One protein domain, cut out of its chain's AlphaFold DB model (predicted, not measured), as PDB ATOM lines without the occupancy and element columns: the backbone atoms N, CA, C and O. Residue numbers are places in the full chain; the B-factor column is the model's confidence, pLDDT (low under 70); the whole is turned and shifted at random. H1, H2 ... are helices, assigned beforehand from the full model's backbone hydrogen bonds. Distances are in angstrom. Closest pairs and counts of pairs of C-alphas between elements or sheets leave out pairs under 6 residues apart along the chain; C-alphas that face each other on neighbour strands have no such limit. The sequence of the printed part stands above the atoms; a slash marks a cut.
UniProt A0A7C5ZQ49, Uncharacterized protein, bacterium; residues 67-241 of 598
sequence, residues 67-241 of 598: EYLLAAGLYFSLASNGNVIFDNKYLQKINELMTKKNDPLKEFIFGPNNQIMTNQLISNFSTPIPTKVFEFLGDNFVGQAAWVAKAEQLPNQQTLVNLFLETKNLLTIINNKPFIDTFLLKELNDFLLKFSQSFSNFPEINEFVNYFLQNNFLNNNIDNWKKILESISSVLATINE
ATOM      1  N   GLU A  67     -40.935 -29.690  41.722       91.56
ATOM      2  CA  GLU A  67     -40.355 -31.010  41.991       91.56
ATOM      3  C   GLU A  67     -41.408 -32.107  42.005       91.56
ATOM      4  O   GLU A  67     -41.182 -33.175  41.432       91.56
ATOM      5  N   TYR A  68     -42.580 -31.808  42.565       92.00
ATOM      6  CA  TYR A  68     -43.727 -32.697  42.522       92.00
ATOM      7  C   TYR A  68     -44.128 -32.998  41.082       92.00
ATOM      8  O   TYR A  68     -44.245 -34.165  40.700       92.00
ATOM      9  N   LEU A  69     -44.333 -31.946  40.282       89.31
ATOM     10  CA  LEU A  69     -44.842 -32.095  38.929       89.31
ATOM     11  C   LEU A  69     -43.854 -32.852  38.043       89.31
ATOM     12  O   LEU A  69     -44.258 -33.739  37.292       89.31
ATOM     13  N   LEU A  70     -42.560 -32.550  38.168       91.38
ATOM     14  CA  LEU A  70     -41.528 -33.249  37.418       91.38
ATOM     15  C   LEU A  70     -41.432 -34.722  37.835       91.38
ATOM     16  O   LEU A  70     -41.444 -35.596  36.970       91.38
ATOM     17  N   ALA A  71     -41.384 -35.019  39.136       92.62
ATOM     18  CA  ALA A  71     -41.294 -36.395  39.622       92.62
ATOM     19  C   ALA A  71     -42.527 -37.226  39.229       92.62
ATOM     20  O   ALA A  71     -42.385 -38.334  38.711       92.62
ATOM     21  N   ALA A  72     -43.737 -36.685  39.414       88.88
ATOM     22  CA  ALA A  72     -44.977 -37.349  39.017       88.88
ATOM     23  C   ALA A  72     -45.033 -37.586  37.500       88.88
ATOM     24  O   ALA A  72     -45.352 -38.694  37.069       88.88
ATOM     25  N   GLY A  73     -44.659 -36.586  36.695       87.50
ATOM     26  CA  GLY A  73     -44.589 -36.706  35.240       87.50
ATOM     27  C   GLY A  73     -43.628 -37.803  34.782       87.50
ATOM     28  O   GLY A  73     -44.002 -38.643  33.967       87.50
ATOM     29  N   LEU A  74     -42.433 -37.874  35.376       90.12
ATOM     30  CA  LEU A  74     -41.449 -38.917  35.077       90.12
ATOM     31  C   LEU A  74     -41.944 -40.324  35.456       90.12
ATOM     32  O   LEU A  74     -41.723 -41.277  34.706       90.12
ATOM     33  N   TYR A  75     -42.656 -40.470  36.578       89.75
ATOM     34  CA  TYR A  75     -43.289 -41.741  36.933       89.75
ATOM     35  C   TYR A  75     -44.427 -42.125  35.976       89.75
ATOM     36  O   TYR A  75     -44.545 -43.303  35.628       89.75
ATOM     37  N   PHE A  76     -45.239 -41.168  35.513       82.62
ATOM     38  CA  PHE A  76     -46.289 -41.423  34.517       82.62
ATOM     39  C   PHE A  76     -45.709 -41.880  33.178       82.62
ATOM     40  O   PHE A  76     -46.195 -42.857  32.606       82.62
ATOM     41  N   SER A  77     -44.623 -41.245  32.723       80.81
ATOM     42  CA  SER A  77     -43.903 -41.656  31.515       80.81
ATOM     43  C   SER A  77     -43.454 -43.117  31.598       80.81
ATOM     44  O   SER A  77     -43.581 -43.854  30.624       80.81
ATOM     45  N   LEU A  78     -43.013 -43.584  32.769       80.44
ATOM     46  CA  LEU A  78     -42.632 -44.985  32.966       80.44
ATOM     47  C   LEU A  78     -43.823 -45.941  33.060       80.44
ATOM     48  O   LEU A  78     -43.767 -47.017  32.473       80.44
ATOM     49  N   ALA A  79     -44.902 -45.543  33.738       76.50
ATOM     50  CA  ALA A  79     -46.128 -46.342  33.841       76.50
ATOM     51  C   ALA A  79     -46.820 -46.571  32.484       76.50
ATOM     52  O   ALA A  79     -47.696 -47.422  32.359       76.50
ATOM     53  N   SER A  80     -46.445 -45.801  31.461       68.50
ATOM     54  CA  SER A  80     -46.990 -45.938  30.114       68.50
ATOM     55  C   SER A  80     -46.308 -47.013  29.255       68.50
ATOM     56  O   SER A  80     -46.757 -47.271  28.140       68.50
ATOM     57  N   ASN A  81     -45.224 -47.649  29.717       64.31
ATOM     58  CA  ASN A  81     -44.371 -48.478  28.857       64.31
ATOM     59  C   ASN A  81     -44.742 -49.977  28.773       64.31
ATOM     60  O   ASN A  81     -43.947 -50.791  28.302       64.31
ATOM     61  N   GLY A  82     -45.966 -50.344  29.168       52.22
ATOM     62  CA  GLY A  82     -46.630 -51.587  28.757       52.22
ATOM     63  C   GLY A  82     -46.105 -52.883  29.386       52.22
ATOM     64  O   GLY A  82     -46.318 -53.954  28.813       52.22
ATOM     65  N   ASN A  83     -45.443 -52.831  30.549       55.16
ATOM     66  CA  ASN A  83     -45.049 -54.029  31.295       55.16
ATOM     67  C   ASN A  83     -45.760 -54.082  32.659       55.16
ATOM     68  O   ASN A  83     -45.334 -53.457  33.631       55.16
ATOM     69  N   VAL A  84     -46.799 -54.922  32.733       50.44
ATOM     70  CA  VAL A  84     -47.800 -55.022  33.817       50.44
ATOM     71  C   VAL A  84     -47.221 -54.994  35.241       50.44
ATOM     72  O   VAL A  84     -47.790 -54.375  36.139       50.44
ATOM     73  N   ILE A  85     -46.091 -55.666  35.487       47.62
ATOM     74  CA  ILE A  85     -45.495 -55.756  36.836       47.62
ATOM     75  C   ILE A  85     -44.750 -54.466  37.210       47.62
ATOM     76  O   ILE A  85     -44.692 -54.083  38.381       47.62
ATOM     77  N   PHE A  86     -44.159 -53.808  36.219       52.31
ATOM     78  CA  PHE A  86     -43.329 -52.624  36.389       52.31
ATOM     79  C   PHE A  86     -44.187 -51.354  36.488       52.31
ATOM     80  O   PHE A  86     -43.912 -50.485  37.313       52.31
ATOM     81  N   ASP A  87     -45.298 -51.317  35.754       62.97
ATOM     82  CA  ASP A  87     -46.232 -50.189  35.734       62.97
ATOM     83  C   ASP A  87     -46.909 -49.979  37.102       62.97
ATOM     84  O   ASP A  87     -46.994 -48.854  37.596       62.97
ATOM     85  N   ASN A  88     -47.284 -51.062  37.799       67.56
ATOM     86  CA  ASN A  88     -47.906 -50.992  39.132       67.56
ATOM     87  C   ASN A  88     -47.041 -50.285  40.179       67.56
ATOM     88  O   ASN A  88     -47.548 -49.551  41.028       67.56
ATOM     89  N   LYS A  89     -45.730 -50.504  40.120       76.69
ATOM     90  CA  LYS A  89     -44.763 -49.914  41.045       76.69
ATOM     91  C   LYS A  89     -44.665 -48.397  40.872       76.69
ATOM     92  O   LYS A  89     -44.640 -47.661  41.858       76.69
ATOM     93  N   TYR A  90     -44.677 -47.923  39.629       81.75
ATOM     94  CA  TYR A  90     -44.669 -46.493  39.331       81.75
ATOM     95  C   TYR A  90     -46.019 -45.831  39.613       81.75
ATOM     96  O   TYR A  90     -46.048 -44.743  40.181       81.75
ATOM     97  N   LEU A  91     -47.138 -46.513  39.345       78.12
ATOM     98  CA  LEU A  91     -48.473 -46.045  39.735       78.12
ATOM     99  C   LEU A  91     -48.622 -45.899  41.257       78.12
ATOM    100  O   LEU A  91     -49.206 -44.923  41.724       78.12
ATOM    101  N   GLN A  92     -48.044 -46.812  42.042       82.50
ATOM    102  CA  GLN A  92     -47.974 -46.663  43.500       82.50
ATOM    103  C   GLN A  92     -47.177 -45.420  43.902       82.50
ATOM    104  O   GLN A  92     -47.645 -44.654  44.741       82.50
ATOM    105  N   LYS A  93     -46.025 -45.168  43.266       89.56
ATOM    106  CA  LYS A  93     -45.224 -43.963  43.529       89.56
ATOM    107  C   LYS A  93     -45.960 -42.672  43.186       89.56
ATOM    108  O   LYS A  93     -45.902 -41.721  43.959       89.56
ATOM    109  N   ILE A  94     -46.716 -42.653  42.090       86.94
ATOM    110  CA  ILE A  94     -47.584 -41.521  41.741       86.94
ATOM    111  C   ILE A  94     -48.640 -41.308  42.832       86.94
ATOM    112  O   ILE A  94     -48.812 -40.190  43.311       86.94
ATOM    113  N   ASN A  95     -49.319 -42.373  43.270       84.12
ATOM    114  CA  ASN A  95     -50.335 -42.294  44.319       84.12
ATOM    115  C   ASN A  95     -49.753 -41.806  45.661       84.12
ATOM    116  O   ASN A  95     -50.374 -41.000  46.357       84.12
ATOM    117  N   GLU A  96     -48.548 -42.254  46.021       88.88
ATOM    118  CA  GLU A  96     -47.806 -41.775  47.194       88.88
ATOM    119  C   GLU A  96     -47.496 -40.275  47.092       88.88
ATOM    120  O   GLU A  96     -47.829 -39.526  48.013       88.88
ATOM    121  N   LEU A  97     -46.933 -39.821  45.965       89.25
ATOM    122  CA  LEU A  97     -46.625 -38.405  45.721       89.25
ATOM    123  C   LEU A  97     -47.879 -37.528  45.790       89.25
ATOM    124  O   LEU A  97     -47.901 -36.528  46.507       89.25
ATOM    125  N   MET A  98     -48.946 -37.938  45.105       83.50
ATOM    126  CA  MET A  98     -50.234 -37.244  45.121       83.50
ATOM    127  C   MET A  98     -50.843 -37.192  46.526       83.50
ATOM    128  O   MET A  98     -51.432 -36.186  46.911       83.50
ATOM    129  N   THR A  99     -50.664 -38.245  47.328       85.25
ATOM    130  CA  THR A  99     -51.087 -38.248  48.738       85.25
ATOM    131  C   THR A  99     -50.283 -37.247  49.556       85.25
ATOM    132  O   THR A  99     -50.868 -36.447  50.277       85.25
ATOM    133  N   LYS A 100     -48.952 -37.266  49.428       88.38
ATOM    134  CA  LYS A 100     -48.043 -36.373  50.161       88.38
ATOM    135  C   LYS A 100     -48.345 -34.899  49.877       88.38
ATOM    136  O   LYS A 100     -48.294 -34.083  50.793       88.38
ATOM    137  N   LYS A 101     -48.681 -34.564  48.628       83.94
ATOM    138  CA  LYS A 101     -49.004 -33.194  48.196       83.94
ATOM    139  C   LYS A 101     -50.479 -32.818  48.380       83.94
ATOM    140  O   LYS A 101     -50.837 -31.680  48.100       83.94
ATOM    141  N   ASN A 102     -51.319 -33.727  48.890       74.62
ATOM    142  CA  ASN A 102     -52.774 -33.559  48.981       74.62
ATOM    143  C   ASN A 102     -53.411 -33.168  47.635       74.62
ATOM    144  O   ASN A 102     -54.292 -32.309  47.584       74.62
ATOM    145  N   ASP A 103     -52.951 -33.783  46.544       69.31
ATOM    146  CA  ASP A 103     -53.454 -33.482  45.207       69.31
ATOM    147  C   ASP A 103     -54.910 -33.969  45.066       69.31
ATOM    148  O   ASP A 103     -55.169 -35.174  45.181       69.31
ATOM    149  N   PRO A 104     -55.883 -33.073  44.812       62.06
ATOM    150  CA  PRO A 104     -57.283 -33.459  44.640       62.06
ATOM    151  C   PRO A 104     -57.507 -34.384  43.432       62.06
ATOM    152  O   PRO A 104     -58.493 -35.124  43.402       62.06
ATOM    153  N   LEU A 105     -56.590 -34.402  42.459       65.44
ATOM    154  CA  LEU A 105     -56.615 -35.313  41.313       65.44
ATOM    155  C   LEU A 105     -56.301 -36.759  41.707       65.44
ATOM    156  O   LEU A 105     -56.629 -37.677  40.956       65.44
ATOM    157  N   LYS A 106     -55.741 -36.996  42.900       71.06
ATOM    158  CA  LYS A 106     -55.521 -38.346  43.426       71.06
ATOM    159  C   LYS A 106     -56.803 -39.170  43.409       71.06
ATOM    160  O   LYS A 106     -56.803 -40.297  42.929       71.06
ATOM    161  N   GLU A 107     -57.891 -38.608  43.931       59.94
ATOM    162  CA  GLU A 107     -59.182 -39.298  44.020       59.94
ATOM    163  C   GLU A 107     -59.750 -39.587  42.628       59.94
ATOM    164  O   GLU A 107     -60.393 -40.607  42.396       59.94
ATOM    165  N   PHE A 108     -59.448 -38.723  41.661       57.66
ATOM    166  CA  PHE A 108     -59.810 -38.953  40.274       57.66
ATOM    167  C   PHE A 108     -59.025 -40.124  39.658       57.66
ATOM    168  O   PHE A 108     -59.620 -40.960  38.986       57.66
ATOM    169  N   ILE A 109     -57.719 -40.233  39.895       62.38
ATOM    170  CA  ILE A 109     -56.878 -41.257  39.246       62.38
ATOM    171  C   ILE A 109     -56.922 -42.604  39.987       62.38
ATOM    172  O   ILE A 109     -56.923 -43.663  39.356       62.38
ATOM    173  N   PHE A 110     -56.979 -42.569  41.321       65.50
ATOM    174  CA  PHE A 110     -56.819 -43.726  42.212       65.50
ATOM    175  C   PHE A 110     -58.008 -43.966  43.156       65.50
ATOM    176  O   PHE A 110     -57.964 -44.901  43.962       65.50
ATOM    177  N   GLY A 111     -59.059 -43.142  43.100       54.72
ATOM    178  CA  GLY A 111     -60.222 -43.279  43.976       54.72
ATOM    179  C   GLY A 111     -61.017 -44.569  43.729       54.72
ATOM    180  O   GLY A 111     -60.935 -45.167  42.653       54.72
ATOM    181  N   PRO A 112     -61.835 -45.010  44.697       49.19
ATOM    182  CA  PRO A 112     -62.527 -46.302  44.687       49.19
ATOM    183  C   PRO A 112     -63.471 -46.501  43.489       49.19
ATOM    184  O   PRO A 112     -63.639 -47.626  43.028       49.19
ATOM    185  N   ASN A 113     -64.028 -45.424  42.925       43.81
ATOM    186  CA  ASN A 113     -64.884 -45.494  41.731       43.81
ATOM    187  C   ASN A 113     -64.085 -45.698  40.430       43.81
ATOM    188  O   ASN A 113     -64.607 -46.265  39.473       43.81
ATOM    189  N   ASN A 114     -62.815 -45.282  40.411       45.59
ATOM    190  CA  ASN A 114     -61.903 -45.419  39.275       45.59
ATOM    191  C   ASN A 114     -60.842 -46.502  39.497       45.59
ATOM    192  O   ASN A 114     -60.136 -46.832  38.552       45.59
ATOM    193  N   GLN A 115     -60.808 -47.149  40.670       44.16
ATOM    194  CA  GLN A 115     -60.057 -48.386  40.903       44.16
ATOM    195  C   GLN A 115     -60.425 -49.463  39.888       44.16
ATOM    196  O   GLN A 115     -59.585 -50.287  39.566       44.16
ATOM    197  N   ILE A 116     -61.647 -49.461  39.346       38.47
ATOM    198  CA  ILE A 116     -62.016 -50.338  38.229       38.47
ATOM    199  C   ILE A 116     -61.251 -49.941  36.965       38.47
ATOM    200  O   ILE A 116     -60.736 -50.826  36.302       38.47
ATOM    201  N   MET A 117     -61.096 -48.649  36.660       42.84
ATOM    202  CA  MET A 117     -60.257 -48.175  35.556       42.84
ATOM    203  C   MET A 117     -58.797 -48.558  35.813       42.84
ATOM    204  O   MET A 117     -58.215 -49.265  35.009       42.84
ATOM    205  N   THR A 118     -58.220 -48.229  36.970       47.84
ATOM    206  CA  THR A 118     -56.839 -48.604  37.305       47.84
ATOM    207  C   THR A 118     -56.652 -50.127  37.243       47.84
ATOM    208  O   THR A 118     -55.782 -50.594  36.525       47.84
ATOM    209  N   ASN A 119     -57.520 -50.931  37.861       46.12
ATOM    210  CA  ASN A 119     -57.412 -52.397  37.887       46.12
ATOM    211  C   ASN A 119     -57.746 -53.078  36.541       46.12
ATOM    212  O   ASN A 119     -57.170 -54.123  36.238       46.12
ATOM    213  N   GLN A 120     -58.647 -52.528  35.716       41.72
ATOM    214  CA  GLN A 120     -58.939 -53.031  34.360       41.72
ATOM    215  C   GLN A 120     -57.839 -52.654  33.364       41.72
ATOM    216  O   GLN A 120     -57.483 -53.477  32.525       41.72
ATOM    217  N   LEU A 121     -57.260 -51.454  33.487       44.38
ATOM    218  CA  LEU A 121     -56.065 -51.056  32.740       44.38
ATOM    219  C   LEU A 121     -54.887 -51.965  33.134       44.38
ATOM    220  O   LEU A 121     -54.237 -52.510  32.253       44.38
ATOM    221  N   ILE A 122     -54.704 -52.235  34.435       46.56
ATOM    222  CA  ILE A 122     -53.667 -53.127  34.992       46.56
ATOM    223  C   ILE A 122     -53.825 -54.589  34.549       46.56
ATOM    224  O   ILE A 122     -52.825 -55.277  34.353       46.56
ATOM    225  N   SER A 123     -55.052 -55.085  34.374       41.47
ATOM    226  CA  SER A 123     -55.292 -56.492  34.014       41.47
ATOM    227  C   SER A 123     -55.341 -56.771  32.504       41.47
ATOM    228  O   SER A 123     -55.087 -57.909  32.120       41.47
ATOM    229  N   ASN A 124     -55.587 -55.766  31.646       41.28
ATOM    230  CA  ASN A 124     -55.753 -55.929  30.187       41.28
ATOM    231  C   ASN A 124     -54.873 -54.970  29.349       41.28
ATOM    232  O   ASN A 124     -55.337 -54.337  28.393       41.28
ATOM    233  N   PHE A 125     -53.575 -54.892  29.652       42.72
ATOM    234  CA  PHE A 125     -52.601 -54.058  28.919       42.72
ATOM    235  C   PHE A 125     -52.307 -54.490  27.469       42.72
ATOM    236  O   PHE A 125     -51.504 -53.864  26.785       42.72
ATOM    237  N   SER A 126     -53.002 -55.494  26.929       41.16
ATOM    238  CA  SER A 126     -53.033 -55.727  25.478       41.16
ATOM    239  C   SER A 126     -53.836 -54.660  24.712       41.16
ATOM    240  O   SER A 126     -53.936 -54.735  23.488       41.16
ATOM    241  N   THR A 127     -54.444 -53.686  25.404       41.81
ATOM    242  CA  THR A 127     -55.209 -52.590  24.793       41.81
ATOM    243  C   THR A 127     -54.360 -51.304  24.669       41.81
ATOM    244  O   THR A 127     -53.835 -50.826  25.667       41.81
ATOM    245  N   PRO A 128     -54.238 -50.681  23.477       42.03
ATOM    246  CA  PRO A 128     -53.446 -49.454  23.255       42.03
ATOM    247  C   PRO A 128     -53.924 -48.187  23.995       42.03
ATOM    248  O   PRO A 128     -53.248 -47.163  23.974       42.03
ATOM    249  N   ILE A 129     -55.121 -48.218  24.582       41.50
ATOM    250  CA  ILE A 129     -55.810 -47.060  25.175       41.50
ATOM    251  C   ILE A 129     -55.201 -46.655  26.539       41.50
ATOM    252  O   ILE A 129     -54.910 -45.471  26.704       41.50
ATOM    253  N   PRO A 130     -54.945 -47.582  27.493       52.66
ATOM    254  CA  PRO A 130     -54.240 -47.295  28.749       52.66
ATOM    255  C   PRO A 130     -52.934 -46.509  28.614       52.66
ATOM    256  O   PRO A 130     -52.733 -45.519  29.314       52.66
ATOM    257  N   THR A 131     -52.061 -46.930  27.697       57.47
ATOM    258  CA  THR A 131     -50.741 -46.325  27.477       57.47
ATOM    259  C   THR A 131     -50.850 -44.849  27.105       57.47
ATOM    260  O   THR A 131     -50.193 -44.015  27.719       57.47
ATOM    261  N   LYS A 132     -51.757 -44.510  26.183       54.66
ATOM    262  CA  LYS A 132     -51.940 -43.134  25.701       54.66
ATOM    263  C   LYS A 132     -52.461 -42.180  26.774       54.66
ATOM    264  O   LYS A 132     -52.121 -41.000  26.766       54.66
ATOM    265  N   VAL A 133     -53.277 -42.671  27.710       58.81
ATOM    266  CA  VAL A 133     -53.761 -41.859  28.838       58.81
ATOM    267  C   VAL A 133     -52.607 -41.515  29.780       58.81
ATOM    268  O   VAL A 133     -52.483 -40.363  30.187       58.81
ATOM    269  N   PHE A 134     -51.739 -42.477  30.102       67.69
ATOM    270  CA  PHE A 134     -50.583 -42.221  30.962       67.69
ATOM    271  C   PHE A 134     -49.498 -41.381  30.278       67.69
ATOM    272  O   PHE A 134     -48.929 -40.519  30.941       67.69
ATOM    273  N   GLU A 135     -49.267 -41.565  28.973       65.56
ATOM    274  CA  GLU A 135     -48.399 -40.681  28.173       65.56
ATOM    275  C   GLU A 135     -48.905 -39.241  28.228       65.56
ATOM    276  O   GLU A 135     -48.162 -38.341  28.607       65.56
ATOM    277  N   PHE A 136     -50.200 -39.033  27.980       64.31
ATOM    278  CA  PHE A 136     -50.802 -37.709  28.073       64.31
ATOM    279  C   PHE A 136     -50.637 -37.094  29.473       64.31
ATOM    280  O   PHE A 136     -50.284 -35.919  29.596       64.31
ATOM    281  N   LEU A 137     -50.928 -37.853  30.537       69.62
ATOM    282  CA  LEU A 137     -50.776 -37.365  31.911       69.62
ATOM    283  C   LEU A 137     -49.318 -36.972  32.172       69.62
ATOM    284  O   LEU A 137     -49.072 -35.851  32.614       69.62
ATOM    285  N   GLY A 138     -48.367 -37.842  31.820       74.00
ATOM    286  CA  GLY A 138     -46.933 -37.568  31.901       74.00
ATOM    287  C   GLY A 138     -46.554 -36.269  31.197       74.00
ATOM    288  O   GLY A 138     -46.005 -35.374  31.839       74.00
ATOM    289  N   ASP A 139     -46.951 -36.109  29.935       69.94
ATOM    290  CA  ASP A 139     -46.685 -34.911  29.131       69.94
ATOM    291  C   ASP A 139     -47.243 -33.631  29.768       69.94
ATOM    292  O   ASP A 139     -46.608 -32.577  29.708       69.94
ATOM    293  N   ASN A 140     -48.410 -33.698  30.418       69.12
ATOM    294  CA  ASN A 140     -49.012 -32.534  31.072       69.12
ATOM    295  C   ASN A 140     -48.282 -32.153  32.360       69.12
ATOM    296  O   ASN A 140     -48.027 -30.971  32.585       69.12
ATOM    297  N   PHE A 141     -47.921 -33.137  33.183       79.12
ATOM    298  CA  PHE A 141     -47.123 -32.918  34.388       79.12
ATOM    299  C   PHE A 141     -45.736 -32.350  34.044       79.12
ATOM    300  O   PHE A 141     -45.352 -31.299  34.560       79.12
ATOM    301  N   VAL A 142     -45.026 -32.994  33.111       81.44
ATOM    302  CA  VAL A 142     -43.721 -32.564  32.571       81.44
ATOM    303  C   VAL A 142     -43.826 -31.158  31.974       81.44
ATOM    304  O   VAL A 142     -43.012 -30.286  32.283       81.44
ATOM    305  N   GLY A 143     -44.858 -30.919  31.160       71.31
ATOM    306  CA  GLY A 143     -45.120 -29.634  30.529       71.31
ATOM    307  C   GLY A 143     -45.320 -28.511  31.544       71.31
ATOM    308  O   GLY A 143     -44.664 -27.481  31.420       71.31
ATOM    309  N   GLN A 144     -46.169 -28.701  32.563       72.50
ATOM    310  CA  GLN A 144     -46.438 -27.675  33.582       72.50
ATOM    311  C   GLN A 144     -45.270 -27.450  34.545       72.50
ATOM    312  O   GLN A 144     -45.042 -26.307  34.945       72.50
ATOM    313  N   ALA A 145     -44.500 -28.493  34.884       80.81
ATOM    314  CA  ALA A 145     -43.356 -28.378  35.789       80.81
ATOM    315  C   ALA A 145     -42.413 -27.243  35.356       80.81
ATOM    316  O   ALA A 145     -42.077 -26.363  36.146       80.81
ATOM    317  N   ALA A 146     -42.052 -27.201  34.074       71.00
ATOM    318  CA  ALA A 146     -41.119 -26.206  33.561       71.00
ATOM    319  C   ALA A 146     -41.597 -24.745  33.701       71.00
ATOM    320  O   ALA A 146     -40.762 -23.851  33.828       71.00
ATOM    321  N   TRP A 147     -42.910 -24.497  33.698       68.94
ATOM    322  CA  TRP A 147     -43.490 -23.149  33.801       68.94
ATOM    323  C   TRP A 147     -43.563 -22.623  35.228       68.94
ATOM    324  O   TRP A 147     -43.482 -21.417  35.448       68.94
ATOM    325  N   VAL A 148     -43.719 -23.518  36.201       71.50
ATOM    326  CA  VAL A 148     -43.803 -23.150  37.622       71.50
ATOM    327  C   VAL A 148     -42.428 -23.105  38.293       71.50
ATOM    328  O   VAL A 148     -42.312 -22.735  39.462       71.50
ATOM    329  N   ALA A 149     -41.379 -23.476  37.557       74.62
ATOM    330  CA  ALA A 149     -40.018 -23.510  38.054       74.62
ATOM    331  C   ALA A 149     -39.498 -22.089  38.338       74.62
ATOM    332  O   ALA A 149     -39.493 -21.210  37.473       74.62
ATOM    333  N   LYS A 150     -39.039 -21.853  39.570       73.38
ATOM    334  CA  LYS A 150     -38.496 -20.553  39.982       73.38
ATOM    335  C   LYS A 150     -37.000 -20.500  39.721       73.38
ATOM    336  O   LYS A 150     -36.259 -21.355  40.201       73.38
ATOM    337  N   ALA A 151     -36.548 -19.461  39.018       73.69
ATOM    338  CA  ALA A 151     -35.140 -19.298  38.650       73.69
ATOM    339  C   ALA A 151     -34.186 -19.349  39.854       73.69
ATOM    340  O   ALA A 151     -33.118 -19.937  39.751       73.69
ATOM    341  N   GLU A 152     -34.591 -18.796  40.998       77.56
ATOM    342  CA  GLU A 152     -33.803 -18.817  42.237       77.56
ATOM    343  C   GLU A 152     -33.630 -20.201  42.884       77.56
ATOM    344  O   GLU A 152     -32.739 -20.368  43.711       77.56
ATOM    345  N   GLN A 153     -34.466 -21.185  42.542       81.88
ATOM    346  CA  GLN A 153     -34.422 -22.528  43.135       81.88
ATOM    347  C   GLN A 153     -33.667 -23.536  42.263       81.88
ATOM    348  O   GLN A 153     -33.332 -24.624  42.723       81.88
ATOM    349  N   LEU A 154     -33.422 -23.194  41.002       86.75
ATOM    350  CA  LEU A 154     -32.875 -24.106  40.009       86.75
ATOM    351  C   LEU A 154     -31.341 -24.115  40.001       86.75
ATOM    352  O   LEU A 154     -30.712 -23.167  40.482       86.75
ATOM    353  N   PRO A 155     -30.721 -25.167  39.426       88.25
ATOM    354  CA  PRO A 155     -29.292 -25.166  39.151       88.25
ATOM    355  C   PRO A 155     -28.867 -23.916  38.375       88.25
ATOM    356  O   PRO A 155     -29.662 -23.300  37.658       88.25
ATOM    357  N   ASN A 156     -27.581 -23.566  38.468       85.06
ATOM    358  CA  ASN A 156     -27.057 -22.455  37.684       85.06
ATOM    359  C   ASN A 156     -27.261 -22.692  36.174       85.06
ATOM    360  O   ASN A 156     -27.375 -23.820  35.688       85.06
ATOM    361  N   GLN A 157     -27.275 -21.593  35.431       78.12
ATOM    362  CA  GLN A 157     -27.620 -21.577  34.014       78.12
ATOM    363  C   GLN A 157     -26.743 -22.496  33.150       78.12
ATOM    364  O   GLN A 157     -27.273 -23.228  32.314       78.12
ATOM    365  N   GLN A 158     -25.427 -22.509  33.379       79.81
ATOM    366  CA  GLN A 158     -24.506 -23.375  32.641       79.81
ATOM    367  C   GLN A 158     -24.819 -24.855  32.881       79.81
ATOM    368  O   GLN A 158     -24.833 -25.655  31.951       79.81
ATOM    369  N   THR A 159     -25.144 -25.216  34.123       87.94
ATOM    370  CA  THR A 159     -25.508 -26.590  34.493       87.94
ATOM    371  C   THR A 159     -26.769 -27.038  33.756       87.94
ATOM    372  O   THR A 159     -26.796 -28.138  33.209       87.94
ATOM    373  N   LEU A 160     -27.790 -26.182  33.668       87.12
ATOM    374  CA  LEU A 160     -29.029 -26.485  32.940       87.12
ATOM    375  C   LEU A 160     -28.804 -26.689  31.433       87.12
ATOM    376  O   LEU A 160     -29.418 -27.573  30.831       87.12
ATOM    377  N   VAL A 161     -27.916 -25.900  30.815       82.31
ATOM    378  CA  VAL A 161     -27.537 -26.072  29.400       82.31
ATOM    379  C   VAL A 161     -26.763 -27.368  29.193       82.31
ATOM    380  O   VAL A 161     -27.085 -28.116  28.271       82.31
ATOM    381  N   ASN A 162     -25.793 -27.660  30.061       86.62
ATOM    382  CA  ASN A 162     -24.992 -28.879  29.976       86.62
ATOM    383  C   ASN A 162     -25.881 -30.122  30.104       86.62
ATOM    384  O   ASN A 162     -25.858 -30.979  29.224       86.62
ATOM    385  N   LEU A 163     -26.752 -30.165  31.119       91.69
ATOM    386  CA  LEU A 163     -27.715 -31.254  31.297       91.69
ATOM    387  C   LEU A 163     -28.620 -31.415  30.070       91.69
ATOM    388  O   LEU A 163     -28.850 -32.538  29.627       91.69
ATOM    389  N   PHE A 164     -29.111 -30.318  29.483       89.88
ATOM    390  CA  PHE A 164     -29.947 -30.375  28.281       89.88
ATOM    391  C   PHE A 164     -29.209 -31.005  27.093       89.88
ATOM    392  O   PHE A 164     -29.756 -31.890  26.429       89.88
ATOM    393  N   LEU A 165     -27.976 -30.564  26.828       87.12
ATOM    394  CA  LEU A 165     -27.162 -31.074  25.726       87.12
ATOM    395  C   LEU A 165     -26.782 -32.540  25.944       87.12
ATOM    396  O   LEU A 165     -26.969 -33.348  25.036       87.12
ATOM    397  N   GLU A 166     -26.338 -32.902  27.148       91.69
ATOM    398  CA  GLU A 166     -26.016 -34.284  27.525       91.69
ATOM    399  C   GLU A 166     -27.226 -35.208  27.354       91.69
ATOM    400  O   GLU A 166     -27.116 -36.249  26.707       91.69
ATOM    401  N   THR A 167     -28.410 -34.784  27.818       93.00
ATOM    402  CA  THR A 167     -29.662 -35.537  27.624       93.00
ATOM    403  C   THR A 167     -29.932 -35.786  26.139       93.00
ATOM    404  O   THR A 167     -30.275 -36.899  25.736       93.00
ATOM    405  N   LYS A 168     -29.772 -34.757  25.294       89.62
ATOM    406  CA  LYS A 168     -29.977 -34.877  23.844       89.62
ATOM    407  C   LYS A 168     -28.950 -35.793  23.182       89.62
ATOM    408  O   LYS A 168     -29.329 -36.552  22.294       89.62
ATOM    409  N   ASN A 169     -27.693 -35.752  23.616       89.31
ATOM    410  CA  ASN A 169     -26.654 -36.651  23.114       89.31
ATOM    411  C   ASN A 169     -26.975 -38.107  23.444       89.31
ATOM    412  O   ASN A 169     -26.942 -38.957  22.560       89.31
ATOM    413  N   LEU A 170     -27.362 -38.382  24.693       92.00
ATOM    414  CA  LEU A 170     -27.756 -39.720  25.134       92.00
ATOM    415  C   LEU A 170     -28.978 -40.232  24.369       92.00
ATOM    416  O   LEU A 170     -28.986 -41.386  23.952       92.00
ATOM    417  N   LEU A 171     -29.967 -39.373  24.094       91.50
ATOM    418  CA  LEU A 171     -31.082 -39.711  23.204       91.50
ATOM    419  C   LEU A 171     -30.611 -40.066  21.791       91.50
ATOM    420  O   LEU A 171     -31.065 -41.060  21.233       91.50
ATOM    421  N   THR A 172     -29.698 -39.282  21.206       89.06
ATOM    422  CA  THR A 172     -29.116 -39.593  19.889       89.06
ATOM    423  C   THR A 172     -28.384 -40.937  19.904       89.06
ATOM    424  O   THR A 172     -28.556 -41.728  18.978       89.06
ATOM    425  N   ILE A 173     -27.620 -41.231  20.958       89.12
ATOM    426  CA  ILE A 173     -26.902 -42.501  21.112       89.12
ATOM    427  C   ILE A 173     -27.878 -43.675  21.246       89.12
ATOM    428  O   ILE A 173     -27.751 -44.662  20.525       89.12
ATOM    429  N   ILE A 174     -28.872 -43.565  22.131       90.12
ATOM    430  CA  ILE A 174     -29.872 -44.613  22.359       90.12
ATOM    431  C   ILE A 174     -30.696 -44.881  21.096       90.12
ATOM    432  O   ILE A 174     -30.946 -46.037  20.766       90.12
ATOM    433  N   ASN A 175     -31.113 -43.842  20.369       88.25
ATOM    434  CA  ASN A 175     -31.923 -44.004  19.159       88.25
ATOM    435  C   ASN A 175     -31.177 -44.720  18.027       88.25
ATOM    436  O   ASN A 175     -31.819 -45.352  17.190       88.25
ATOM    437  N   ASN A 176     -29.845 -44.672  18.037       86.00
ATOM    438  CA  ASN A 176     -28.988 -45.365  17.079       86.00
ATOM    439  C   ASN A 176     -28.540 -46.756  17.546       86.00
ATOM    440  O   ASN A 176     -27.747 -47.408  16.863       86.00
ATOM    441  N   LYS A 177     -29.047 -47.242  18.685       83.50
ATOM    442  CA  LYS A 177     -28.726 -48.573  19.200       83.50
ATOM    443  C   LYS A 177     -29.952 -49.480  19.304       83.50
ATOM    444  O   LYS A 177     -31.020 -49.040  19.717       83.50
ATOM    445  N   PRO A 178     -29.798 -50.780  18.986       76.31
ATOM    446  CA  PRO A 178     -30.881 -51.752  19.122       76.31
ATOM    447  C   PRO A 178     -31.151 -52.161  20.581       76.31
ATOM    448  O   PRO A 178     -32.234 -52.648  20.885       76.31
ATOM    449  N   PHE A 179     -30.177 -51.991  21.480       81.44
ATOM    450  CA  PHE A 179     -30.278 -52.296  22.910       81.44
ATOM    451  C   PHE A 179     -29.261 -51.462  23.706       81.44
ATOM    452  O   PHE A 179     -28.343 -50.872  23.135       81.44
ATOM    453  N   ILE A 180     -29.403 -51.435  25.033       85.25
ATOM    454  CA  ILE A 180     -28.467 -50.752  25.933       85.25
ATOM    455  C   ILE A 180     -27.388 -51.744  26.380       85.25
ATOM    456  O   ILE A 180     -27.677 -52.705  27.089       85.25
ATOM    457  N   ASP A 181     -26.142 -51.528  25.963       85.19
ATOM    458  CA  ASP A 181     -24.992 -52.293  26.459       85.19
ATOM    459  C   ASP A 181     -24.508 -51.781  27.832       85.19
ATOM    460  O   ASP A 181     -24.984 -50.769  28.346       85.19
ATOM    461  N   THR A 182     -23.554 -52.481  28.450       85.19
ATOM    462  CA  THR A 182     -23.031 -52.130  29.781       85.19
ATOM    463  C   THR A 182     -22.354 -50.763  29.831       85.19
ATOM    464  O   THR A 182     -22.374 -50.124  30.880       85.19
ATOM    465  N   PHE A 183     -21.747 -50.317  28.727       85.62
ATOM    466  CA  PHE A 183     -21.096 -49.010  28.666       85.62
ATOM    467  C   PHE A 183     -22.149 -47.908  28.622       85.62
ATOM    468  O   PHE A 183     -22.127 -47.017  29.461       85.62
ATOM    469  N   LEU A 184     -23.126 -48.026  27.723       87.69
ATOM    470  CA  LEU A 184     -24.223 -47.072  27.630       87.69
ATOM    471  C   LEU A 184     -25.058 -47.049  28.916       87.69
ATOM    472  O   LEU A 184     -25.444 -45.980  29.368       87.69
ATOM    473  N   LEU A 185     -25.303 -48.201  29.549       88.56
ATOM    474  CA  LEU A 185     -25.994 -48.249  30.841       88.56
ATOM    475  C   LEU A 185     -25.241 -47.456  31.913       88.56
ATOM    476  O   LEU A 185     -25.865 -46.773  32.723       88.56
ATOM    477  N   LYS A 186     -23.907 -47.537  31.922       88.38
ATOM    478  CA  LYS A 186     -23.084 -46.754  32.841       88.38
ATOM    479  C   LYS A 186     -23.230 -45.255  32.566       88.38
ATOM    480  O   LYS A 186     -23.553 -44.529  33.497       88.38
ATOM    481  N   GLU A 187     -23.091 -44.822  31.315       89.62
ATOM    482  CA  GLU A 187     -23.259 -43.410  30.925       89.62
ATOM    483  C   GLU A 187     -24.647 -42.870  31.305       89.62
ATOM    484  O   GLU A 187     -24.788 -41.769  31.836       89.62
ATOM    485  N   LEU A 188     -25.690 -43.675  31.102       91.75
ATOM    486  CA  LEU A 188     -27.063 -43.330  31.464       91.75
ATOM    487  C   LEU A 188     -27.268 -43.199  32.979       91.75
ATOM    488  O   LEU A 188     -27.948 -42.275  33.437       91.75
ATOM    489  N   ASN A 189     -26.670 -44.098  33.760       91.81
ATOM    490  CA  ASN A 189     -26.707 -44.033  35.218       91.81
ATOM    491  C   ASN A 189     -25.929 -42.820  35.742       91.81
ATOM    492  O   ASN A 189     -26.450 -42.085  36.580       91.81
ATOM    493  N   ASP A 190     -24.721 -42.588  35.227       92.12
ATOM    494  CA  ASP A 190     -23.861 -41.467  35.614       92.12
ATOM    495  C   ASP A 190     -24.548 -40.128  35.296       92.12
ATOM    496  O   ASP A 190     -24.585 -39.226  36.139       92.12
ATOM    497  N   PHE A 191     -25.204 -40.028  34.134       94.75
ATOM    498  CA  PHE A 191     -26.027 -38.875  33.776       94.75
ATOM    499  C   PHE A 191     -27.200 -38.657  34.743       94.75
ATOM    500  O   PHE A 191     -27.387 -37.540  35.226       94.75
ATOM    501  N   LEU A 192     -27.991 -39.691  35.067       93.62
ATOM    502  CA  LEU A 192     -29.118 -39.526  35.996       93.62
ATOM    503  C   LEU A 192     -28.668 -39.153  37.411       93.62
ATOM    504  O   LEU A 192     -29.326 -38.344  38.068       93.62
ATOM    505  N   LEU A 193     -27.544 -39.700  37.874       94.12
ATOM    506  CA  LEU A 193     -26.949 -39.316  39.152       94.12
ATOM    507  C   LEU A 193     -26.510 -37.850  39.135       94.12
ATOM    508  O   LEU A 193     -26.838 -37.109  40.060       94.12
ATOM    509  N   LYS A 194     -25.839 -37.402  38.069       95.06
ATOM    510  CA  LYS A 194     -25.467 -35.993  37.880       95.06
ATOM    511  C   LYS A 194     -26.692 -35.078  37.821       95.06
ATOM    512  O   LYS A 194     -26.685 -33.998  38.418       95.06
ATOM    513  N   PHE A 195     -27.754 -35.506  37.139       94.75
ATOM    514  CA  PHE A 195     -29.032 -34.802  37.101       94.75
ATOM    515  C   PHE A 195     -29.607 -34.649  38.517       94.75
ATOM    516  O   PHE A 195     -29.837 -33.526  38.957       94.75
ATOM    517  N   SER A 196     -29.731 -35.737  39.280       93.12
ATOM    518  CA  SER A 196     -30.183 -35.696  40.679       93.12
ATOM    519  C   SER A 196     -29.314 -34.781  41.550       93.12
ATOM    520  O   SER A 196     -29.834 -33.917  42.249       93.12
ATOM    521  N   GLN A 197     -27.986 -34.884  41.461       93.56
ATOM    522  CA  GLN A 197     -27.067 -34.033  42.226       93.56
ATOM    523  C   GLN A 197     -27.251 -32.542  41.913       93.56
ATOM    524  O   GLN A 197     -27.239 -31.706  42.821       93.56
ATOM    525  N   SER A 198     -27.467 -32.210  40.637       92.75
ATOM    526  CA  SER A 198     -27.724 -30.833  40.201       92.75
ATOM    527  C   SER A 198     -29.021 -30.289  40.804       92.75
ATOM    528  O   SER A 198     -29.089 -29.118  41.168       92.75
ATOM    529  N   PHE A 199     -30.020 -31.154  40.980       90.19
ATOM    530  CA  PHE A 199     -31.306 -30.861  41.612       90.19
ATOM    531  C   PHE A 199     -31.355 -31.312  43.089       90.19
ATOM    532  O   PHE A 199     -32.417 -31.639  43.609       90.19
ATOM    533  N   SER A 200     -30.226 -31.297  43.807       86.06
ATOM    534  CA  SER A 200     -30.127 -31.801  45.193       86.06
ATOM    535  C   SER A 200     -31.107 -31.159  46.189       86.06
ATOM    536  O   SER A 200     -31.514 -31.816  47.145       86.06
ATOM    537  N   ASN A 201     -31.554 -29.926  45.935       87.12
ATOM    538  CA  ASN A 201     -32.558 -29.228  46.749       87.12
ATOM    539  C   ASN A 201     -34.011 -29.669  46.488       87.12
ATOM    540  O   ASN A 201     -34.920 -29.158  47.136       87.12
ATOM    541  N   PHE A 202     -34.232 -30.592  45.553       91.19
ATOM    542  CA  PHE A 202     -35.544 -31.091  45.152       91.19
ATOM    543  C   PHE A 202     -35.679 -32.572  45.545       91.19
ATOM    544  O   PHE A 202     -35.373 -33.462  44.739       91.19
ATOM    545  N   PRO A 203     -36.054 -32.872  46.806       91.06
ATOM    546  CA  PRO A 203     -36.140 -34.238  47.319       91.06
ATOM    547  C   PRO A 203     -36.956 -35.185  46.436       91.06
ATOM    548  O   PRO A 203     -36.562 -36.337  46.284       91.06
ATOM    549  N   GLU A 204     -38.038 -34.729  45.805       92.75
ATOM    550  CA  GLU A 204     -38.903 -35.612  45.008       92.75
ATOM    551  C   GLU A 204     -38.254 -36.057  43.688       92.75
ATOM    552  O   GLU A 204     -38.452 -37.192  43.247       92.75
ATOM    553  N   ILE A 205     -37.391 -35.219  43.108       92.56
ATOM    554  CA  ILE A 205     -36.565 -35.582  41.946       92.56
ATOM    555  C   ILE A 205     -35.507 -36.616  42.356       92.56
ATOM    556  O   ILE A 205     -35.285 -37.603  41.651       92.56
ATOM    557  N   ASN A 206     -34.878 -36.426  43.517       92.50
ATOM    558  CA  ASN A 206     -33.861 -37.345  44.034       92.50
ATOM    559  C   ASN A 206     -34.459 -38.708  44.402       92.50
ATOM    560  O   ASN A 206     -33.879 -39.750  44.095       92.50
ATOM    561  N   GLU A 207     -35.637 -38.712  45.028       92.44
ATOM    562  CA  GLU A 207     -36.405 -39.924  45.311       92.44
ATOM    563  C   GLU A 207     -36.756 -40.671  44.020       92.44
ATOM    564  O   GLU A 207     -36.559 -41.886  43.961       92.44
ATOM    565  N   PHE A 208     -37.199 -39.960  42.973       92.88
ATOM    566  CA  PHE A 208     -37.429 -40.550  41.653       92.88
ATOM    567  C   PHE A 208     -36.174 -41.221  41.091       92.88
ATOM    568  O   PHE A 208     -36.227 -42.400  40.739       92.88
ATOM    569  N   VAL A 209     -35.042 -40.511  41.027       91.81
ATOM    570  CA  VAL A 209     -33.805 -41.054  40.442       91.81
ATOM    571  C   VAL A 209     -33.327 -42.280  41.215       91.81
ATOM    572  O   VAL A 209     -33.053 -43.316  40.608       91.81
ATOM    573  N   ASN A 210     -33.295 -42.208  42.546       90.50
ATOM    574  CA  ASN A 210     -32.907 -43.342  43.385       90.50
ATOM    575  C   ASN A 210     -33.824 -44.549  43.157       90.50
ATOM    576  O   ASN A 210     -33.345 -45.669  42.976       90.50
ATOM    577  N   TYR A 211     -35.139 -44.320  43.122       89.56
ATOM    578  CA  TYR A 211     -36.108 -45.379  42.874       89.56
ATOM    579  C   TYR A 211     -35.947 -45.989  41.480       89.56
ATOM    580  O   TYR A 211     -35.972 -47.215  41.330       89.56
ATOM    581  N   PHE A 212     -35.766 -45.151  40.460       86.81
ATOM    582  CA  PHE A 212     -35.580 -45.588  39.085       86.81
ATOM    583  C   PHE A 212     -34.316 -46.436  38.937       86.81
ATOM    584  O   PHE A 212     -34.403 -47.546  38.421       86.81
ATOM    585  N   LEU A 213     -33.172 -45.979  39.452       86.38
ATOM    586  CA  LEU A 213     -31.905 -46.711  39.359       86.38
ATOM    587  C   LEU A 213     -31.956 -48.056  40.102       86.38
ATOM    588  O   LEU A 213     -31.488 -49.061  39.572       86.38
ATOM    589  N   GLN A 214     -32.583 -48.108  41.283       83.31
ATOM    590  CA  GLN A 214     -32.741 -49.353  42.047       83.31
ATOM    591  C   GLN A 214     -33.628 -50.384  41.337       83.31
ATOM    592  O   GLN A 214     -33.360 -51.582  41.411       83.31
ATOM    593  N   ASN A 215     -34.691 -49.939  40.661       75.31
ATOM    594  CA  ASN A 215     -35.664 -50.847  40.051       75.31
ATOM    595  C   ASN A 215     -35.344 -51.175  38.583       75.31
ATOM    596  O   ASN A 215     -35.603 -52.295  38.149       75.31
ATOM    597  N   ASN A 216     -34.773 -50.241  37.816       68.50
ATOM    598  CA  ASN A 216     -34.518 -50.399  36.378       68.50
ATOM    599  C   ASN A 216     -33.256 -51.219  36.061       68.50
ATOM    600  O   ASN A 216     -33.142 -51.757  34.958       68.50
ATOM    601  N   PHE A 217     -32.356 -51.402  37.037       53.53
ATOM    602  CA  PHE A 217     -31.163 -52.252  36.900       53.53
ATOM    603  C   PHE A 217     -31.499 -53.701  36.496       53.53
ATOM    604  O   PHE A 217     -30.676 -54.385  35.896       53.53
ATOM    605  N   LEU A 218     -32.719 -54.167  36.789       50.25
ATOM    606  CA  LEU A 218     -33.144 -55.547  36.552       50.25
ATOM    607  C   LEU A 218     -33.665 -55.823  35.131       50.25
ATOM    608  O   LEU A 218     -33.689 -56.985  34.742       50.25
ATOM    609  N   ASN A 219     -34.055 -54.801  34.352       56.03
ATOM    610  CA  ASN A 219     -34.745 -55.003  33.064       56.03
ATOM    611  C   ASN A 219     -34.160 -54.234  31.866       56.03
ATOM    612  O   ASN A 219     -34.566 -54.523  30.745       56.03
ATOM    613  N   ASN A 220     -33.244 -53.275  32.080       68.50
ATOM    614  CA  ASN A 220     -32.510 -52.531  31.038       68.50
ATOM    615  C   ASN A 220     -33.331 -52.208  29.766       68.50
ATOM    616  O   ASN A 220     -32.903 -52.453  28.635       68.50
ATOM    617  N   ASN A 221     -34.555 -51.707  29.957       77.94
ATOM    618  CA  ASN A 221     -35.488 -51.463  28.865       77.94
ATOM    619  C   ASN A 221     -35.135 -50.139  28.171       77.94
ATOM    620  O   ASN A 221     -35.199 -49.072  28.784       77.94
ATOM    621  N   ILE A 222     -34.784 -50.219  26.887       84.00
ATOM    622  CA  ILE A 222     -34.389 -49.067  26.071       84.00
ATOM    623  C   ILE A 222     -35.485 -48.000  25.969       84.00
ATOM    624  O   ILE A 222     -35.184 -46.810  26.003       84.00
ATOM    625  N   ASP A 223     -36.752 -48.406  25.931       82.19
ATOM    626  CA  ASP A 223     -37.880 -47.488  25.787       82.19
ATOM    627  C   ASP A 223     -38.147 -46.713  27.087       82.19
ATOM    628  O   ASP A 223     -38.499 -45.536  27.039       82.19
ATOM    629  N   ASN A 224     -37.874 -47.311  28.258       82.75
ATOM    630  CA  ASN A 224     -37.936 -46.591  29.541       82.75
ATOM    631  C   ASN A 224     -36.920 -45.444  29.569       82.75
ATOM    632  O   ASN A 224     -37.232 -44.329  29.988       82.75
ATOM    633  N   TRP A 225     -35.697 -45.723  29.112       87.81
ATOM    634  CA  TRP A 225     -34.635 -44.727  29.043       87.81
ATOM    635  C   TRP A 225     -34.956 -43.615  28.047       87.81
ATOM    636  O   TRP A 225     -34.769 -42.446  28.381       87.81
ATOM    637  N   LYS A 226     -35.509 -43.949  26.873       87.88
ATOM    638  CA  LYS A 226     -35.989 -42.948  25.906       87.88
ATOM    639  C   LYS A 226     -37.036 -42.027  26.530       87.88
ATOM    640  O   LYS A 226     -36.813 -40.821  26.558       87.88
ATOM    641  N   LYS A 227     -38.101 -42.583  27.123       85.94
ATOM    642  CA  LYS A 227     -39.195 -41.797  27.725       85.94
ATOM    643  C   LYS A 227     -38.712 -40.860  28.838       85.94
ATOM    644  O   LYS A 227     -39.143 -39.706  28.905       85.94
ATOM    645  N   ILE A 228     -37.790 -41.313  29.695       89.94
ATOM    646  CA  ILE A 228     -37.196 -40.462  30.741       89.94
ATOM    647  C   ILE A 228     -36.377 -39.331  30.135       89.94
ATOM    648  O   ILE A 228     -36.571 -38.173  30.504       89.94
ATOM    649  N   LEU A 229     -35.456 -39.646  29.226       92.50
ATOM    650  CA  LEU A 229     -34.591 -38.628  28.642       92.50
ATOM    651  C   LEU A 229     -35.399 -37.632  27.797       92.50
ATOM    652  O   LEU A 229     -35.101 -36.442  27.817       92.50
ATOM    653  N   GLU A 230     -36.452 -38.071  27.106       89.50
ATOM    654  CA  GLU A 230     -37.391 -37.194  26.396       89.50
ATOM    655  C   GLU A 230     -38.108 -36.242  27.361       89.50
ATOM    656  O   GLU A 230     -38.123 -35.032  27.122       89.50
ATOM    657  N   SER A 231     -38.610 -36.762  28.485       89.00
ATOM    658  CA  SER A 231     -39.280 -35.972  29.527       89.00
ATOM    659  C   SER A 231     -38.334 -34.943  30.165       89.00
ATOM    660  O   SER A 231     -38.656 -33.754  30.224       89.00
ATOM    661  N   ILE A 232     -37.129 -35.364  30.576       92.56
ATOM    662  CA  ILE A 232     -36.087 -34.475  31.123       92.56
ATOM    663  C   ILE A 232     -35.708 -33.409  30.090       92.56
ATOM    664  O   ILE A 232     -35.659 -32.218  30.401       92.56
ATOM    665  N   SER A 233     -35.478 -33.817  28.839       90.50
ATOM    666  CA  SER A 233     -35.108 -32.907  27.759       90.50
ATOM    667  C   SER A 233     -36.193 -31.867  27.484       90.50
ATOM    668  O   SER A 233     -35.861 -30.703  27.258       90.50
ATOM    669  N   SER A 234     -37.470 -32.260  27.521       83.94
ATOM    670  CA  SER A 234     -38.618 -31.368  27.325       83.94
ATOM    671  C   SER A 234     -38.695 -30.289  28.410       83.94
ATOM    672  O   SER A 234     -38.784 -29.091  28.108       83.94
ATOM    673  N   VAL A 235     -38.555 -30.693  29.678       86.56
ATOM    674  CA  VAL A 235     -38.535 -29.767  30.819       86.56
ATOM    675  C   VAL A 235     -37.353 -28.813  30.720       86.56
ATOM    676  O   VAL A 235     -37.547 -27.601  30.772       86.56
ATOM    677  N   LEU A 236     -36.139 -29.326  30.508       88.06
ATOM    678  CA  LEU A 236     -34.939 -28.493  30.407       88.06
ATOM    679  C   LEU A 236     -34.999 -27.527  29.216       88.06
ATOM    680  O   LEU A 236     -34.592 -26.376  29.354       88.06
ATOM    681  N   ALA A 237     -35.535 -27.950  28.065       80.19
ATOM    682  CA  ALA A 237     -35.738 -27.071  26.912       80.19
ATOM    683  C   ALA A 237     -36.644 -25.882  27.262       80.19
ATOM    684  O   ALA A 237     -36.339 -24.740  26.917       80.19
ATOM    685  N   THR A 238     -37.733 -26.157  27.980       74.75
ATOM    686  CA  THR A 238     -38.719 -25.149  28.378       74.75
ATOM    687  C   THR A 238     -38.146 -24.217  29.449       74.75
ATOM    688  O   THR A 238     -38.177 -23.001  29.281       74.75
ATOM    689  N   ILE A 239     -37.516 -24.765  30.492       77.12
ATOM    690  CA  ILE A 239     -36.806 -24.004  31.531       77.12
ATOM    691  C   ILE A 239     -35.764 -23.064  30.900       77.12
ATOM    692  O   ILE A 239     -35.722 -21.872  31.214       77.12
ATOM    693  N   ASN A 240     -34.963 -23.568  29.957       70.94
ATOM    694  CA  ASN A 240     -33.949 -22.774  29.262       70.94
ATOM    695  C   ASN A 240     -34.555 -21.630  28.426       70.94
ATOM    696  O   ASN A 240     -33.924 -20.579  28.288       70.94
ATOM    697  N   GLU A 241     -35.779 -21.768  27.908       67.38
ATOM    698  CA  GLU A 241     -36.458 -20.687  27.178       67.38
ATOM    699  C   GLU A 241     -36.815 -19.497  28.094       67.38
ATOM    700  O   GLU A 241     -36.675 -18.340  27.674       67.38
TER     701      GLU A 241
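This is residues 67 to 241 of the 598 residues of an uncharacterized protein of bacterium (UniProt A0A7C5ZQ49). Seven helices stand nearly parallel in a bundle: H1, H8, H7, H6 and H9 form a ring, H5 packs on H1 and H9, and H2 packs on H1. The short helices H3 and H4 lie beyond H2, at one end of the longest axis. The printed part has 175 residues with nine named helices, H1 to H9 in order along the chain, and no named strand; its class is all helix. It is compact, with a radius of gyration of the C-alphas of 15.9 A, and spans 47 by 39 by 25 A.

H1, residues 67 to 79, is the hub and touches four helices. It forms a hairpin with H2, residues 84 to 100, opposite ways at a shallow tilt of 18 degrees; their closest C-alphas, of Ala 79 and Asp 87, are 4.3 A apart. H3, residues 105 to 110, touches H2 at residues 95 to 99 alone, at a shallow tilt of 33 degrees, only just short of steep; their closest C-alphas are those of Met 98 and Lys 106, 5.7 A apart. H4, residues 115 to 123, only just touches H2, with 3 pairs of C-alphas within 8 A, the closest being Val 84 and Ile 122 at 6.3 A. H5, residues 128 to 148, touches H1, opposite ways at 18 degrees, with the C-alphas of Gly 73 and Gly 138 closest at 4.2 A. H6, residues 157 to 175, and H7, residues 182 to 198, form a hairpin; their closest C-alphas, of Leu 163 and Phe 195, are 6.9 A apart. H8, residues 203 to 216, touches H7, with the C-alphas of Ser 196 and Asn 206 closest at 5.2 A. With residues 203 to 208 alone H8 also touches H1, the C-alphas of Ala 71 and Ile 205 being closest at 5.3 A. H9, residues 222 to 241, touches H6, with Phe 164 and Leu 236 closest at 5.7 A between C-alphas. H9 also touches H1, closest at the C-alphas of Leu 78 and Asn 224, 6.0 A, and H5, closest at those of Ala 146 and Val 235, 5.2 A. Every O i to N i+4 pair is within hydrogen-bond range in H1, H3, H4, H6, H7, H8 and H9; H2 has 10 of 13 and H5 14 of 17.

H1 begins at C-alpha 67, (-40.355, -31.010, 41.991). From first to last C-alpha H2 measures 24.8 A, H5 31.5 A, H6 27.2 A, H7 24.2 A and H9 28.5 A. H9 ends at C-alpha 241, (-36.458, -20.687, 27.178).

The C-alphas farthest apart, of Asn 113 and Gln 158, are 46.9 A apart. The printed part has no cut and no long link. Mean pLDDT of the printed part is 76.7; among the residues under 70 are 80 to 88 and 107 to 137.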